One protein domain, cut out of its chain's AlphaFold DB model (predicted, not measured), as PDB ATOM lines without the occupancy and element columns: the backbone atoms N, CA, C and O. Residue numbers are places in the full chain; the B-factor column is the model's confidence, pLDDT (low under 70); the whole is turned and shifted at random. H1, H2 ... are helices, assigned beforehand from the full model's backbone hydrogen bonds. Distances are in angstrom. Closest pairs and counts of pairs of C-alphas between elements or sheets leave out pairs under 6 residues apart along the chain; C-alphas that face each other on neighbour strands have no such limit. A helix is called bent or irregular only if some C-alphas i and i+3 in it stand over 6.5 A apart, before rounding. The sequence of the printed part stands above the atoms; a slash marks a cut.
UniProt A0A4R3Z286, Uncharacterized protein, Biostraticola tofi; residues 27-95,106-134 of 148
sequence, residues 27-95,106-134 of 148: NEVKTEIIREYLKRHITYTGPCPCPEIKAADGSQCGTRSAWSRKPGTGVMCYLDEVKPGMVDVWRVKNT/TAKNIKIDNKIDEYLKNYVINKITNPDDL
ATOM      1  N   ASN A  27      92.017  -8.777  56.282       88.62
ATOM      2  CA  ASN A  27      93.110  -9.738  56.127       88.62
ATOM      3  C   ASN A  27      92.919 -10.986  56.999       88.62
ATOM      4  O   ASN A  27      93.230 -12.097  56.559       88.62
ATOM      5  N   GLU A  28      92.326 -10.843  58.184       87.81
ATOM      6  CA  GLU A  28      91.921 -11.985  59.003       87.81
ATOM      7  C   GLU A  28      90.814 -12.796  58.316       87.81
ATOM      8  O   GLU A  28      90.938 -14.013  58.182       87.81
ATOM      9  N   VAL A  29      89.775 -12.140  57.787       90.56
ATOM     10  CA  VAL A  29      88.706 -12.831  57.047       90.56
ATOM     11  C   VAL A  29      89.245 -13.531  55.798       90.56
ATOM     12  O   VAL A  29      88.904 -14.684  55.536       90.56
ATOM     13  N   LYS A  30      90.131 -12.883  55.040       92.00
ATOM     14  CA  LYS A  30      90.798 -13.492  53.884       92.00
ATOM     15  C   LYS A  30      91.615 -14.721  54.286       92.00
ATOM     16  O   LYS A  30      91.558 -15.740  53.600       92.00
ATOM     17  N   THR A  31      92.314 -14.654  55.417       91.94
ATOM     18  CA  THR A  31      93.056 -15.791  55.977       91.94
ATOM     19  C   THR A  31      92.119 -16.953  56.317       91.94
ATOM     20  O   THR A  31      92.425 -18.097  55.974       91.94
ATOM     21  N   GLU A  32      90.950 -16.687  56.910       92.31
ATOM     22  CA  GLU A  32      89.936 -17.720  57.174       92.31
ATOM     23  C   GLU A  32      89.365 -18.329  55.888       92.31
ATOM     24  O   GLU A  32      89.198 -19.546  55.797       92.31
ATOM     25  N   ILE A  33      89.119 -17.516  54.857       93.25
ATOM     26  CA  ILE A  33      88.674 -18.002  53.543       93.25
ATOM     27  C   ILE A  33      89.716 -18.956  52.941       93.25
ATOM     28  O   ILE A  33      89.363 -20.052  52.494       93.25
ATOM     29  N   ILE A  34      91.002 -18.584  52.979       94.38
ATOM     30  CA  ILE A  34      92.103 -19.441  52.518       94.38
ATOM     31  C   ILE A  34      92.160 -20.720  53.363       94.38
ATOM     32  O   ILE A  34      92.234 -21.813  52.801       94.38
ATOM     33  N   ARG A  35      92.045 -20.634  54.696       94.56
ATOM     34  CA  ARG A  35      91.998 -21.814  55.578       94.56
ATOM     35  C   ARG A  35      90.877 -22.776  55.183       94.56
ATOM     36  O   ARG A  35      91.130 -23.972  55.016       94.56
ATOM     37  N   GLU A  36      89.649 -22.277  55.028       92.69
ATOM     38  CA  GLU A  36      88.484 -23.081  54.634       92.69
ATOM     39  C   GLU A  36      88.711 -23.768  53.281       92.69
ATOM     40  O   GLU A  36      88.386 -24.952  53.117       92.69
ATOM     41  N   TYR A  37      89.294 -23.042  52.323       93.00
ATOM     42  CA  TYR A  37      89.660 -23.577  51.018       93.00
ATOM     43  C   TYR A  37      90.695 -24.704  51.139       93.00
ATOM     44  O   TYR A  37      90.452 -25.817  50.660       93.00
ATOM     45  N   LEU A  38      91.816 -24.458  51.825       94.44
ATOM     46  CA  LEU A  38      92.900 -25.428  52.003       94.44
ATOM     47  C   LEU A  38      92.407 -26.700  52.685       94.44
ATOM     48  O   LEU A  38      92.688 -27.803  52.214       94.44
ATOM     49  N   LYS A  39      91.622 -26.561  53.757       93.56
ATOM     50  CA  LYS A  39      91.056 -27.698  54.488       93.56
ATOM     51  C   LYS A  39      90.179 -28.557  53.588       93.56
ATOM     52  O   LYS A  39      90.338 -29.780  53.553       93.56
ATOM     53  N   ARG A  40      89.287 -27.925  52.819       92.56
ATOM     54  CA  ARG A  40      88.424 -28.612  51.850       92.56
ATOM     55  C   ARG A  40      89.260 -29.326  50.789       92.56
ATOM     56  O   ARG A  40      89.067 -30.518  50.569       92.56
ATOM     57  N   HIS A  41      90.218 -28.635  50.180       92.88
ATOM     58  CA  HIS A  41      91.057 -29.201  49.128       92.88
ATOM     59  C   HIS A  41      91.874 -30.401  49.627       92.88
ATOM     60  O   HIS A  41      91.865 -31.458  49.000       92.88
ATOM     61  N   ILE A  42      92.523 -30.280  50.790       92.75
ATOM     62  CA  ILE A  42      93.307 -31.372  51.390       92.75
ATOM     63  C   ILE A  42      92.433 -32.584  51.706       92.75
ATOM     64  O   ILE A  42      92.880 -33.719  51.544       92.75
ATOM     65  N   THR A  43      91.189 -32.352  52.124       90.94
ATOM     66  CA  THR A  43      90.259 -33.427  52.480       90.94
ATOM     67  C   THR A  43      89.751 -34.192  51.258       90.94
ATOM     68  O   THR A  43      89.682 -35.418  51.314       90.94
ATOM     69  N   TYR A  44      89.397 -33.494  50.174       91.00
ATOM     70  CA  TYR A  44      88.691 -34.101  49.037       91.00
ATOM     71  C   TYR A  44      89.553 -34.335  47.793       91.00
ATOM     72  O   TYR A  44      89.277 -35.254  47.029       91.00
ATOM     73  N   THR A  45      90.579 -33.514  47.565       90.81
ATOM     74  CA  THR A  45      91.371 -33.520  46.323       90.81
ATOM     75  C   THR A  45      92.791 -34.025  46.551       90.81
ATOM     76  O   THR A  45      93.343 -34.715  45.697       90.81
ATOM     77  N   GLY A  46      93.385 -33.720  47.707       90.56
ATOM     78  CA  GLY A  46      94.701 -34.226  48.091       90.56
ATOM     79  C   GLY A  46      95.638 -33.161  48.669       90.56
ATOM     80  O   GLY A  46      95.282 -31.993  48.806       90.56
ATOM     81  N   PRO A  47      96.873 -33.541  49.033       91.69
ATOM     82  CA  PRO A  47      97.698 -32.789  49.977       91.69
ATOM     83  C   PRO A  47      98.339 -31.505  49.433       91.69
ATOM     84  O   PRO A  47      98.963 -30.805  50.232       91.69
ATOM     85  N   CYS A  48      98.228 -31.216  48.132       94.44
ATOM     86  CA  CYS A  48      98.990 -30.166  47.447       94.44
ATOM     87  C   CYS A  48      98.117 -29.084  46.782       94.44
ATOM     88  O   CYS A  48      98.158 -28.944  45.558       94.44
ATOM     89  N   PRO A  49      97.356 -28.281  47.550       94.75
ATOM     90  CA  PRO A  49      96.696 -27.097  47.002       94.75
ATOM     91  C   PRO A  49      97.687 -26.012  46.544       94.75
ATOM     92  O   PRO A  49      97.569 -25.544  45.415       94.75
ATOM     93  N   CYS A  50      98.678 -25.661  47.376       95.62
ATOM     94  CA  CYS A  50      99.572 -24.504  47.188       95.62
ATOM     95  C   CYS A  50     101.051 -24.897  47.067       95.62
ATOM     96  O   CYS A  50     101.410 -25.976  47.539       95.62
ATOM     97  N   PRO A  51     101.922 -24.066  46.464       95.31
ATOM     98  CA  PRO A  51     103.329 -24.415  46.248       95.31
ATOM     99  C   PRO A  51     104.101 -24.668  47.551       95.31
ATOM    100  O   PRO A  51     104.814 -25.660  47.669       95.31
ATOM    101  N   GLU A  52     103.929 -23.825  48.562       95.38
ATOM    102  CA  GLU A  52     104.728 -23.868  49.792       95.38
ATOM    103  C   GLU A  52     104.164 -24.828  50.843       95.38
ATOM    104  O   GLU A  52     104.787 -25.068  51.879       95.38
ATOM    105  N   ILE A  53     102.993 -25.415  50.582       94.69
ATOM    106  CA  ILE A  53     102.407 -26.399  51.483       94.69
ATOM    107  C   ILE A  53     103.201 -27.712  51.411       94.69
ATOM    108  O   ILE A  53     103.601 -28.161  50.335       94.69
ATOM    109  N   LYS A  54     103.438 -28.350  52.561       93.81
ATOM    110  CA  LYS A  54     104.208 -29.604  52.639       93.81
ATOM    111  C   LYS A  54     103.380 -30.805  52.182       93.81
ATOM    112  O   LYS A  54     102.258 -30.969  52.649       93.81
ATOM    113  N   ALA A  55     103.884 -31.691  51.331       91.50
ATOM    114  CA  ALA A  55     103.211 -32.957  51.035       91.50
ATOM    115  C   ALA A  55     103.385 -33.982  52.164       91.50
ATOM    116  O   ALA A  55     103.866 -33.671  53.251       91.50
ATOM    117  N   ALA A  56     102.927 -35.213  51.921       88.44
ATOM    118  CA  ALA A  56     102.963 -36.293  52.903       88.44
ATOM    119  C   ALA A  56     104.391 -36.662  53.344       88.44
ATOM    120  O   ALA A  56     104.577 -37.071  54.485       88.44
ATOM    121  N   ASP A  57     105.373 -36.471  52.462       90.50
ATOM    122  CA  ASP A  57     106.805 -36.688  52.696       90.50
ATOM    123  C   ASP A  57     107.510 -35.481  53.353       90.50
ATOM    124  O   ASP A  57     108.714 -35.512  53.576       90.50
ATOM    125  N   GLY A  58     106.777 -34.400  53.647       90.62
ATOM    126  CA  GLY A  58     107.322 -33.174  54.234       90.62
ATOM    127  C   GLY A  58     107.949 -32.194  53.236       90.62
ATOM    128  O   GLY A  58     108.215 -31.054  53.615       90.62
ATOM    129  N   SER A  59     108.129 -32.574  51.967       93.75
ATOM    130  CA  SER A  59     108.649 -31.678  50.924       93.75
ATOM    131  C   SER A  59     107.605 -30.633  50.510       93.75
ATOM    132  O   SER A  59     106.404 -30.907  50.543       93.75
ATOM    133  N   GLN A  60     108.020 -29.436  50.085       95.44
ATOM    134  CA  GLN A  60     107.091 -28.446  49.516       95.44
ATOM    135  C   GLN A  60     106.441 -28.977  48.237       95.44
ATOM    136  O   GLN A  60     107.043 -29.742  47.484       95.44
ATOM    137  N   CYS A  61     105.188 -28.615  47.975       95.69
ATOM    138  CA  CYS A  61     104.510 -29.063  46.766       95.69
ATOM    139  C   CYS A  61     105.095 -28.460  45.481       95.69
ATOM    140  O   CYS A  61     105.157 -29.153  44.467       95.69
ATOM    141  N   GLY A  62     105.564 -27.214  45.512       94.94
ATOM    142  CA  GLY A  62     106.144 -26.532  44.360       94.94
ATOM    143  C   GLY A  62     105.260 -26.663  43.117       94.94
ATOM    144  O   GLY A  62     104.039 -26.496  43.180       94.94
ATOM    145  N   THR A  63     105.873 -27.068  42.004       94.06
ATOM    146  CA  THR A  63     105.219 -27.240  40.694       94.06
ATOM    147  C   THR A  63     104.133 -28.321  40.667       94.06
ATOM    148  O   THR A  63     103.285 -28.315  39.775       94.06
ATOM    149  N   ARG A  64     104.098 -29.234  41.652       92.88
ATOM    150  CA  ARG A  64     103.060 -30.277  41.755       92.88
ATOM    151  C   ARG A  64     101.763 -29.774  42.393       92.88
ATOM    152  O   ARG A  64     100.810 -30.546  42.499       92.88
ATOM    153  N   SER A  65     101.729 -28.527  42.860       94.19
ATOM    154  CA  SER A  65     100.536 -27.946  43.473       94.19
ATOM    155  C   SER A  65      99.416 -27.707  42.457       94.19
ATOM    156  O   SER A  65      99.661 -27.504  41.265       94.19
ATOM    157  N   ALA A  66      98.166 -27.741  42.923       92.44
ATOM    158  CA  ALA A  66      97.014 -27.387  42.098       92.44
ATOM    159  C   ALA A  66      97.143 -25.953  41.561       92.44
ATOM    160  O   ALA A  66      96.885 -25.724  40.380       92.44
ATOM    161  N   TRP A  67      97.618 -25.032  42.407       93.19
ATOM    162  CA  TRP A  67      97.887 -23.646  42.039       93.19
ATOM    163  C   TRP A  67      98.909 -23.538  40.901       93.19
ATOM    164  O   TRP A  67      98.624 -22.928  39.877       93.19
ATOM    165  N   SER A  68     100.062 -24.207  41.019       91.31
ATOM    166  CA  SER A  68     101.107 -24.158  39.986       91.31
ATOM    167  C   SER A  68     100.683 -24.795  38.664       91.31
ATOM    168  O   SER A  68     101.149 -24.373  37.611       91.31
ATOM    169  N   ARG A  69      99.810 -25.810  38.693       90.06
ATOM    170  CA  ARG A  69      99.309 -26.468  37.474       90.06
ATOM    171  C   ARG A  69      98.261 -25.644  36.734       90.06
ATOM    172  O   ARG A  69      98.134 -25.789  35.522       90.06
ATOM    173  N   LYS A  70      97.468 -24.852  37.459       81.25
ATOM    174  CA  LYS A  70      96.389 -24.029  36.903       81.25
ATOM    175  C   LYS A  70      96.320 -22.681  37.629       81.25
ATOM    176  O   LYS A  70      95.395 -22.460  38.418       81.25
ATOM    177  N   PRO A  71      97.283 -21.781  37.380       65.25
ATOM    178  CA  PRO A  71      97.244 -20.457  37.984       65.25
ATOM    179  C   PRO A  71      95.956 -19.734  37.553       65.25
ATOM    180  O   PRO A  71      95.576 -19.763  36.383       65.25
ATOM    181  N   GLY A  72      95.251 -19.123  38.509       62.06
ATOM    182  CA  GLY A  72      94.082 -18.274  38.243       62.06
ATOM    183  C   GLY A  72      92.721 -18.971  38.081       62.06
ATOM    184  O   GLY A  72      91.718 -18.276  37.944       62.06
ATOM    185  N   THR A  73      92.617 -20.307  38.150       64.31
ATOM    186  CA  THR A  73      91.326 -21.018  37.965       64.31
ATOM    187  C   THR A  73      90.584 -21.349  39.270       64.31
ATOM    188  O   THR A  73      89.860 -22.341  39.331       64.31
ATOM    189  N   GLY A  74      90.765 -20.551  40.329       67.00
ATOM    190  CA  GLY A  74      90.034 -20.708  41.599       67.00
ATOM    191  C   GLY A  74      90.776 -21.441  42.723       67.00
ATOM    192  O   GLY A  74      90.151 -21.812  43.714       67.00
ATOM    193  N   VAL A  75      92.091 -21.640  42.596       79.19
ATOM    194  CA  VAL A  75      92.944 -22.052  43.721       79.19
ATOM    195  C   VAL A  75      93.395 -20.798  44.464       79.19
ATOM    196  O   VAL A  75      93.981 -19.928  43.835       79.19
ATOM    197  N   MET A  76      93.111 -20.706  45.766       89.38
ATOM    198  CA  MET A  76      93.469 -19.554  46.603       89.38
ATOM    199  C   MET A  76      94.554 -19.956  47.599       89.38
ATOM    200  O   MET A  76      94.332 -20.807  48.463       89.38
ATOM    201  N   CYS A  77      95.717 -19.344  47.455       92.81
ATOM    202  CA  CYS A  77      96.898 -19.529  48.285       92.81
ATOM    203  C   CYS A  77      97.279 -18.234  49.016       92.81
ATOM    204  O   CYS A  77      97.797 -18.296  50.130       92.81
ATOM    205  N   TYR A  78      96.965 -17.070  48.442       90.62
ATOM    206  CA  TYR A  78      97.407 -15.772  48.953       90.62
ATOM    207  C   TYR A  78      96.250 -14.771  49.129       90.62
ATOM    208  O   TYR A  78      95.143 -14.961  48.622       90.62
ATOM    209  N   LEU A  79      96.487 -13.710  49.911       91.12
ATOM    210  CA  LEU A  79      95.452 -12.745  50.321       91.12
ATOM    211  C   LEU A  79      94.905 -11.894  49.166       91.12
ATOM    212  O   LEU A  79      93.749 -11.475  49.200       91.12
ATOM    213  N   ASP A  80      95.732 -11.601  48.171       88.75
ATOM    214  CA  ASP A  80      95.388 -10.830  46.974       88.75
ATOM    215  C   ASP A  80      94.438 -11.588  46.035       88.75
ATOM    216  O   ASP A  80      93.656 -10.974  45.309       88.75
ATOM    217  N   GLU A  81      94.426 -12.918  46.109       90.25
ATOM    218  CA  GLU A  81      93.487 -13.770  45.373       90.25
ATOM    219  C   GLU A  81      92.073 -13.752  45.980       90.25
ATOM    220  O   GLU A  81      91.095 -14.109  45.312       90.25
ATOM    221  N   VAL A  82      91.944 -13.304  47.234       91.12
ATOM    222  CA  VAL A  82      90.655 -13.173  47.915       91.12
ATOM    223  C   VAL A  82      90.043 -11.806  47.611       91.12
ATOM    224  O   VAL A  82      90.434 -10.767  48.151       91.12
ATOM    225  N   LYS A  83      89.030 -11.820  46.740       91.69
ATOM    226  CA  LYS A  83      88.319 -10.615  46.293       91.69
ATOM    227  C   LYS A  83      87.466 -10.012  47.420       91.69
ATOM    228  O   LYS A  83      86.914 -10.777  48.211       91.69
ATOM    229  N   PRO A  84      87.237  -8.684  47.436       89.88
ATOM    230  CA  PRO A  84      86.402  -8.028  48.450       89.88
ATOM    231  C   PRO A  84      85.014  -8.664  48.619       89.88
ATOM    232  O   PRO A  84      84.626  -9.000  49.729       89.88
ATOM    233  N   GLY A  85      84.325  -8.993  47.520       91.56
ATOM    234  CA  GLY A  85      83.014  -9.652  47.604       91.56
ATOM    235  C   GLY A  85      83.030 -11.026  48.296       91.56
ATOM    236  O   GLY A  85      82.002 -11.471  48.795       91.56
ATOM    237  N   MET A  86      84.180 -11.709  48.374       92.62
ATOM    238  CA  MET A  86      84.310 -12.956  49.144       92.62
ATOM    239  C   MET A  86      84.346 -12.688  50.650       92.62
ATOM    240  O   MET A  86      83.812 -13.489  51.415       92.62
ATOM    241  N   VAL A  87      84.942 -11.566  51.065       91.75
ATOM    242  CA  VAL A  87      84.952 -11.104  52.460       91.75
ATOM    243  C   VAL A  87      83.526 -10.807  52.908       91.75
ATOM    244  O   VAL A  87      83.102 -11.318  53.941       91.75
ATOM    245  N   ASP A  88      82.754 -10.082  52.098       91.75
ATOM    246  CA  ASP A  88      81.353  -9.766  52.401       91.75
ATOM    247  C   ASP A  88      80.507 -11.033  52.554       91.75
ATOM    248  O   ASP A  88      79.806 -11.214  53.553       91.75
ATOM    249  N   VAL A  89      80.628 -11.966  51.602       91.62
ATOM    250  CA  VAL A  89      79.931 -13.261  51.651       91.62
ATOM    251  C   VAL A  89      80.320 -14.053  52.897       91.62
ATOM    252  O   VAL A  89      79.450 -14.629  53.557       91.62
ATOM    253  N   TRP A  90      81.610 -14.083  53.246       92.25
ATOM    254  CA  TRP A  90      82.080 -14.767  54.447       92.25
ATOM    255  C   TRP A  90      81.511 -14.120  55.711       92.25
ATOM    256  O   TRP A  90      80.981 -14.823  56.569       92.25
ATOM    257  N   ARG A  91      81.530 -12.786  55.810       90.00
ATOM    258  CA  ARG A  91      80.970 -12.061  56.959       90.00
ATOM    259  C   ARG A  91      79.484 -12.363  57.115       90.00
ATOM    260  O   ARG A  91      79.074 -12.747  58.208       90.00
ATOM    261  N   VAL A  92      78.688 -12.300  56.046       90.06
ATOM    262  CA  VAL A  92      77.251 -12.636  56.084       90.06
ATOM    263  C   VAL A  92      77.025 -14.081  56.545       90.06
ATOM    264  O   VAL A  92      76.224 -14.323  57.450       90.06
ATOM    265  N   LYS A  93      77.778 -15.042  55.995       89.00
ATOM    266  CA  LYS A  93      77.728 -16.461  56.393       89.00
ATOM    267  C   LYS A  93      78.115 -16.676  57.865       89.00
ATOM    268  O   LYS A  93      77.626 -17.613  58.503       89.00
ATOM    269  N   ASN A  94      78.982 -15.828  58.415       85.94
ATOM    270  CA  ASN A  94      79.568 -15.998  59.744       85.94
ATOM    271  C   ASN A  94      78.985 -15.047  60.814       85.94
ATOM    272  O   ASN A  94      79.289 -15.224  61.991       85.94
ATOM    273  N   THR A  95      78.080 -14.125  60.456       78.06
ATOM    274  CA  THR A  95      77.468 -13.123  61.365       78.06
ATOM    275  C   THR A  95      76.630 -13.749  62.493       78.06
ATOM    276  O   THR A  95      76.454 -13.139  63.540       78.06
ATOM    277  N   THR A 106      89.199 -35.684  64.701       84.12
ATOM    278  CA  THR A 106      90.018 -36.886  64.548       84.12
ATOM    279  C   THR A 106      91.498 -36.496  64.518       84.12
ATOM    280  O   THR A 106      91.845 -35.398  64.075       84.12
ATOM    281  N   ALA A 107      92.392 -37.410  64.902       85.81
ATOM    282  CA  ALA A 107      93.839 -37.186  64.802       85.81
ATOM    283  C   ALA A 107      94.275 -36.774  63.378       85.81
ATOM    284  O   ALA A 107      95.150 -35.926  63.198       85.81
ATOM    285  N   LYS A 108      93.601 -37.312  62.349       84.88
ATOM    286  CA  LYS A 108      93.797 -36.916  60.948       84.88
ATOM    287  C   LYS A 108      93.454 -35.440  60.716       84.88
ATOM    288  O   LYS A 108      94.225 -34.743  60.062       84.88
ATOM    289  N   ASN A 109      92.331 -34.963  61.254       85.19
ATOM    290  CA  ASN A 109      91.902 -33.571  61.105       85.19
ATOM    291  C   ASN A 109      92.837 -32.605  61.847       85.19
ATOM    292  O   ASN A 109      93.155 -31.557  61.299       85.19
ATOM    293  N   ILE A 110      93.341 -32.987  63.026       89.62
ATOM    294  CA  ILE A 110      94.355 -32.209  63.765       89.62
ATOM    295  C   ILE A 110      95.633 -32.062  62.931       89.62
ATOM    296  O   ILE A 110      96.152 -30.961  62.778       89.62
ATOM    297  N   LYS A 111      96.117 -33.153  62.320       90.38
ATOM    298  CA  LYS A 111      97.308 -33.108  61.459       90.38
ATOM    299  C   LYS A 111      97.116 -32.192  60.244       90.38
ATOM    300  O   LYS A 111      98.057 -31.512  59.840       90.38
ATOM    301  N   ILE A 112      95.919 -32.188  59.654       90.94
ATOM    302  CA  ILE A 112      95.581 -31.294  58.538       90.94
ATOM    303  C   ILE A 112      95.587 -29.836  59.002       90.94
ATOM    304  O   ILE A 112      96.217 -29.013  58.344       90.94
ATOM    305  N   ASP A 113      94.938 -29.529  60.125       91.00
ATOM    306  CA  ASP A 113      94.850 -28.159  60.636       91.00
ATOM    307  C   ASP A 113      96.234 -27.617  61.026       91.00
ATOM    308  O   ASP A 113      96.609 -26.551  60.550       91.00
ATOM    309  N   ASN A 114      97.065 -28.398  61.727       91.44
ATOM    310  CA  ASN A 114      98.440 -27.997  62.061       91.44
ATOM    311  C   ASN A 114      99.278 -27.676  60.811       91.44
ATOM    312  O   ASN A 114     100.030 -26.705  60.784       91.44
ATOM    313  N   LYS A 115      99.132 -28.483  59.752       92.62
ATOM    314  CA  LYS A 115      99.808 -28.253  58.469       92.62
ATOM    315  C   LYS A 115      99.328 -26.963  57.795       92.62
ATOM    316  O   LYS A 115     100.128 -26.270  57.169       92.62
ATOM    317  N   ILE A 116      98.033 -26.661  57.876       94.25
ATOM    318  CA  ILE A 116      97.469 -25.425  57.324       94.25
ATOM    319  C   ILE A 116      97.943 -24.222  58.138       94.25
ATOM    320  O   ILE A 116      98.365 -23.235  57.549       94.25
ATOM    321  N   ASP A 117      97.939 -24.303  59.463       92.25
ATOM    322  CA  ASP A 117      98.367 -23.205  60.327       92.25
ATOM    323  C   ASP A 117      99.853 -22.877  60.154       92.25
ATOM    324  O   ASP A 117     100.217 -21.702  60.087       92.25
ATOM    325  N   GLU A 118     100.710 -23.891  59.985       92.25
ATOM    326  CA  GLU A 118     102.114 -23.684  59.617       92.25
ATOM    327  C   GLU A 118     102.237 -22.908  58.294       92.25
ATOM    328  O   GLU A 118     103.021 -21.961  58.192       92.25
ATOM    329  N   TYR A 119     101.445 -23.284  57.285       93.88
ATOM    330  CA  TYR A 119     101.429 -22.606  55.991       93.88
ATOM    331  C   TYR A 119     100.946 -21.154  56.108       93.88
ATOM    332  O   TYR A 119     101.626 -20.239  55.642       93.88
ATOM    333  N   LEU A 120      99.804 -20.930  56.762       93.25
ATOM    334  CA  LEU A 120      99.218 -19.601  56.917       93.25
ATOM    335  C   LEU A 120     100.169 -18.672  57.663       93.25
ATOM    336  O   LEU A 120     100.416 -17.562  57.204       93.25
ATOM    337  N   LYS A 121     100.765 -19.142  58.762       90.56
ATOM    338  CA  LYS A 121     101.740 -18.363  59.525       90.56
ATOM    339  C   LYS A 121     102.910 -17.925  58.646       90.56
ATOM    340  O   LYS A 121     103.212 -16.739  58.579       90.56
ATOM    341  N   ASN A 122     103.541 -18.864  57.948       90.44
ATOM    342  CA  ASN A 122     104.807 -18.605  57.264       90.44
ATOM    343  C   ASN A 122     104.653 -17.883  55.918       90.44
ATOM    344  O   ASN A 122     105.553 -17.139  55.538       90.44
ATOM    345  N   TYR A 123     103.541 -18.090  55.205       90.31
ATOM    346  CA  TYR A 123     103.411 -17.667  53.804       90.31
ATOM    347  C   TYR A 123     102.256 -16.705  53.530       90.31
ATOM    348  O   TYR A 123     102.270 -16.051  52.486       90.31
ATOM    349  N   VAL A 124     101.294 -16.590  54.450       88.56
ATOM    350  CA  VAL A 124     100.130 -15.702  54.306       88.56
ATOM    351  C   VAL A 124     100.223 -14.543  55.300       88.56
ATOM    352  O   VAL A 124     100.314 -13.392  54.889       88.56
ATOM    353  N   ILE A 125     100.291 -14.839  56.599       85.50
ATOM    354  CA  ILE A 125     100.256 -13.847  57.681       85.50
ATOM    355  C   ILE A 125     101.575 -13.080  57.781       85.50
ATOM    356  O   ILE A 125     101.557 -11.859  57.835       85.50
ATOM    357  N   ASN A 126     102.731 -13.752  57.731       79.19
ATOM    358  CA  ASN A 126     104.033 -13.068  57.793       79.19
ATOM    359  C   ASN A 126     104.293 -12.106  56.614       79.19
ATOM    360  O   ASN A 126     105.260 -11.350  56.651       79.19
ATOM    361  N   LYS A 127     103.465 -12.137  55.560       73.12
ATOM    362  CA  LYS A 127     103.529 -11.192  54.432       73.12
ATOM    363  C   LYS A 127     102.656  -9.949  54.628       73.12
ATOM    364  O   LYS A 127     102.682  -9.056  53.786       73.12
ATOM    365  N   ILE A 128     101.891  -9.882  55.713       76.00
ATOM    366  CA  ILE A 128     101.102  -8.713  56.082       76.00
ATOM    367  C   ILE A 128     102.056  -7.654  56.646       76.00
ATOM    368  O   ILE A 128     102.724  -7.872  57.654       76.00
ATOM    369  N   THR A 129     102.143  -6.507  55.975       61.78
ATOM    370  CA  THR A 129     103.098  -5.436  56.305       61.78
ATOM    371  C   THR A 129     102.551  -4.397  57.284       61.78
ATOM    372  O   THR A 129     103.323  -3.563  57.750       61.78
ATOM    373  N   ASN A 130     101.245  -4.405  57.588       59.44
ATOM    374  CA  ASN A 130     100.626  -3.433  58.490       59.44
ATOM    375  C   ASN A 130     100.368  -4.048  59.883       59.44
ATOM    376  O   ASN A 130      99.660  -5.054  59.971       59.44
ATOM    377  N   PRO A 131     100.900  -3.473  60.978       55.41
ATOM    378  CA  PRO A 131     100.638  -3.949  62.338       55.41
ATOM    379  C   PRO A 131      99.151  -3.976  62.731       55.41
ATOM    380  O   PRO A 131      98.773  -4.817  63.547       55.41
ATOM    381  N   ASP A 132      98.299  -3.145  62.125       56.62
ATOM    382  CA  ASP A 132      96.852  -3.134  62.406       56.62
ATOM    383  C   ASP A 132      96.133  -4.417  61.938       56.62
ATOM    384  O   ASP A 132      95.073  -4.774  62.453       56.62
ATOM    385  N   ASP A 133      96.739  -5.161  61.011       54.94
ATOM    386  CA  ASP A 133      96.234  -6.438  60.501       54.94
ATOM    387  C   ASP A 133      96.699  -7.653  61.335       54.94
ATOM    388  O   ASP A 133      96.253  -8.776  61.097       54.94
ATOM    389  N   LEU A 134      97.596  -7.448  62.312       54.97
ATOM    390  CA  LEU A 134      98.179  -8.498  63.164       54.97
ATOM    391  C   LEU A 134      97.401  -8.740  64.466       54.97
ATOM    392  O   LEU A 134      97.880  -9.472  65.335       54.97
TER     393      LEU A 134
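What this domain is: This is residues 27 to 95 and 106 to 134 of the 148 residues of an uncharacterized protein of Biostraticola tofi (UniProt A0A4R3Z286). Two long helices, H1 and H4, cross in opposite directions, with H3 across the beginning of H1 and two long loops, with tiny H2 between them, covering one side of the pair. The 98 printed residues hold five named helices, H1 to H5 in chain order, and no named strand: all helix. The whole is compact, radius of gyration of the C-alphas 13.4 A, spanning 36 by 31 by 26 A.

How they stand to each other: H1, residues 27 to 44, touches H3, residues 84 to 94, with residues 29 to 33 alone, about perpendicular at 76 degrees; the closest C-alphas, Val 29 and Val 87, are 6.2 A apart. H1 touches H4, residues 107 to 127, opposite ways at a steep tilt of 38 degrees; the closest C-alphas, Arg 35 and Ile 116, are 6.8 A apart. H2, residues 66 to 69, touches no helix. H5, residues 131 to 134, is close to H1 but not clearly touching, C-alphas 27 and 133 being 6.3 A apart. Every O i to N i+4 pair is within hydrogen-bond range in H1 and H3, 14 of 17 in H4; H2 and H5 are too short for one.

Where its parts are: H1 begins at C-alpha 27 (93.110, -9.738, 56.127) and is 25.8 A long, H3 15.4 A. H4, 29.6 A, ends at C-alpha 127 (103.529, -11.192, 54.432); it has a kink of 38 degrees near residue 121 and is only just irregular, C-alphas 122 and 125 being 6.6 A apart.

The domain as a whole: Residues 96 to 105 are not printed; C-alphas 95 and 106 are 27.1 A apart. The links H1 to H2 and H2 to H3 are long. Confidence is under 70 at residues 71 to 74 and 129 to 134.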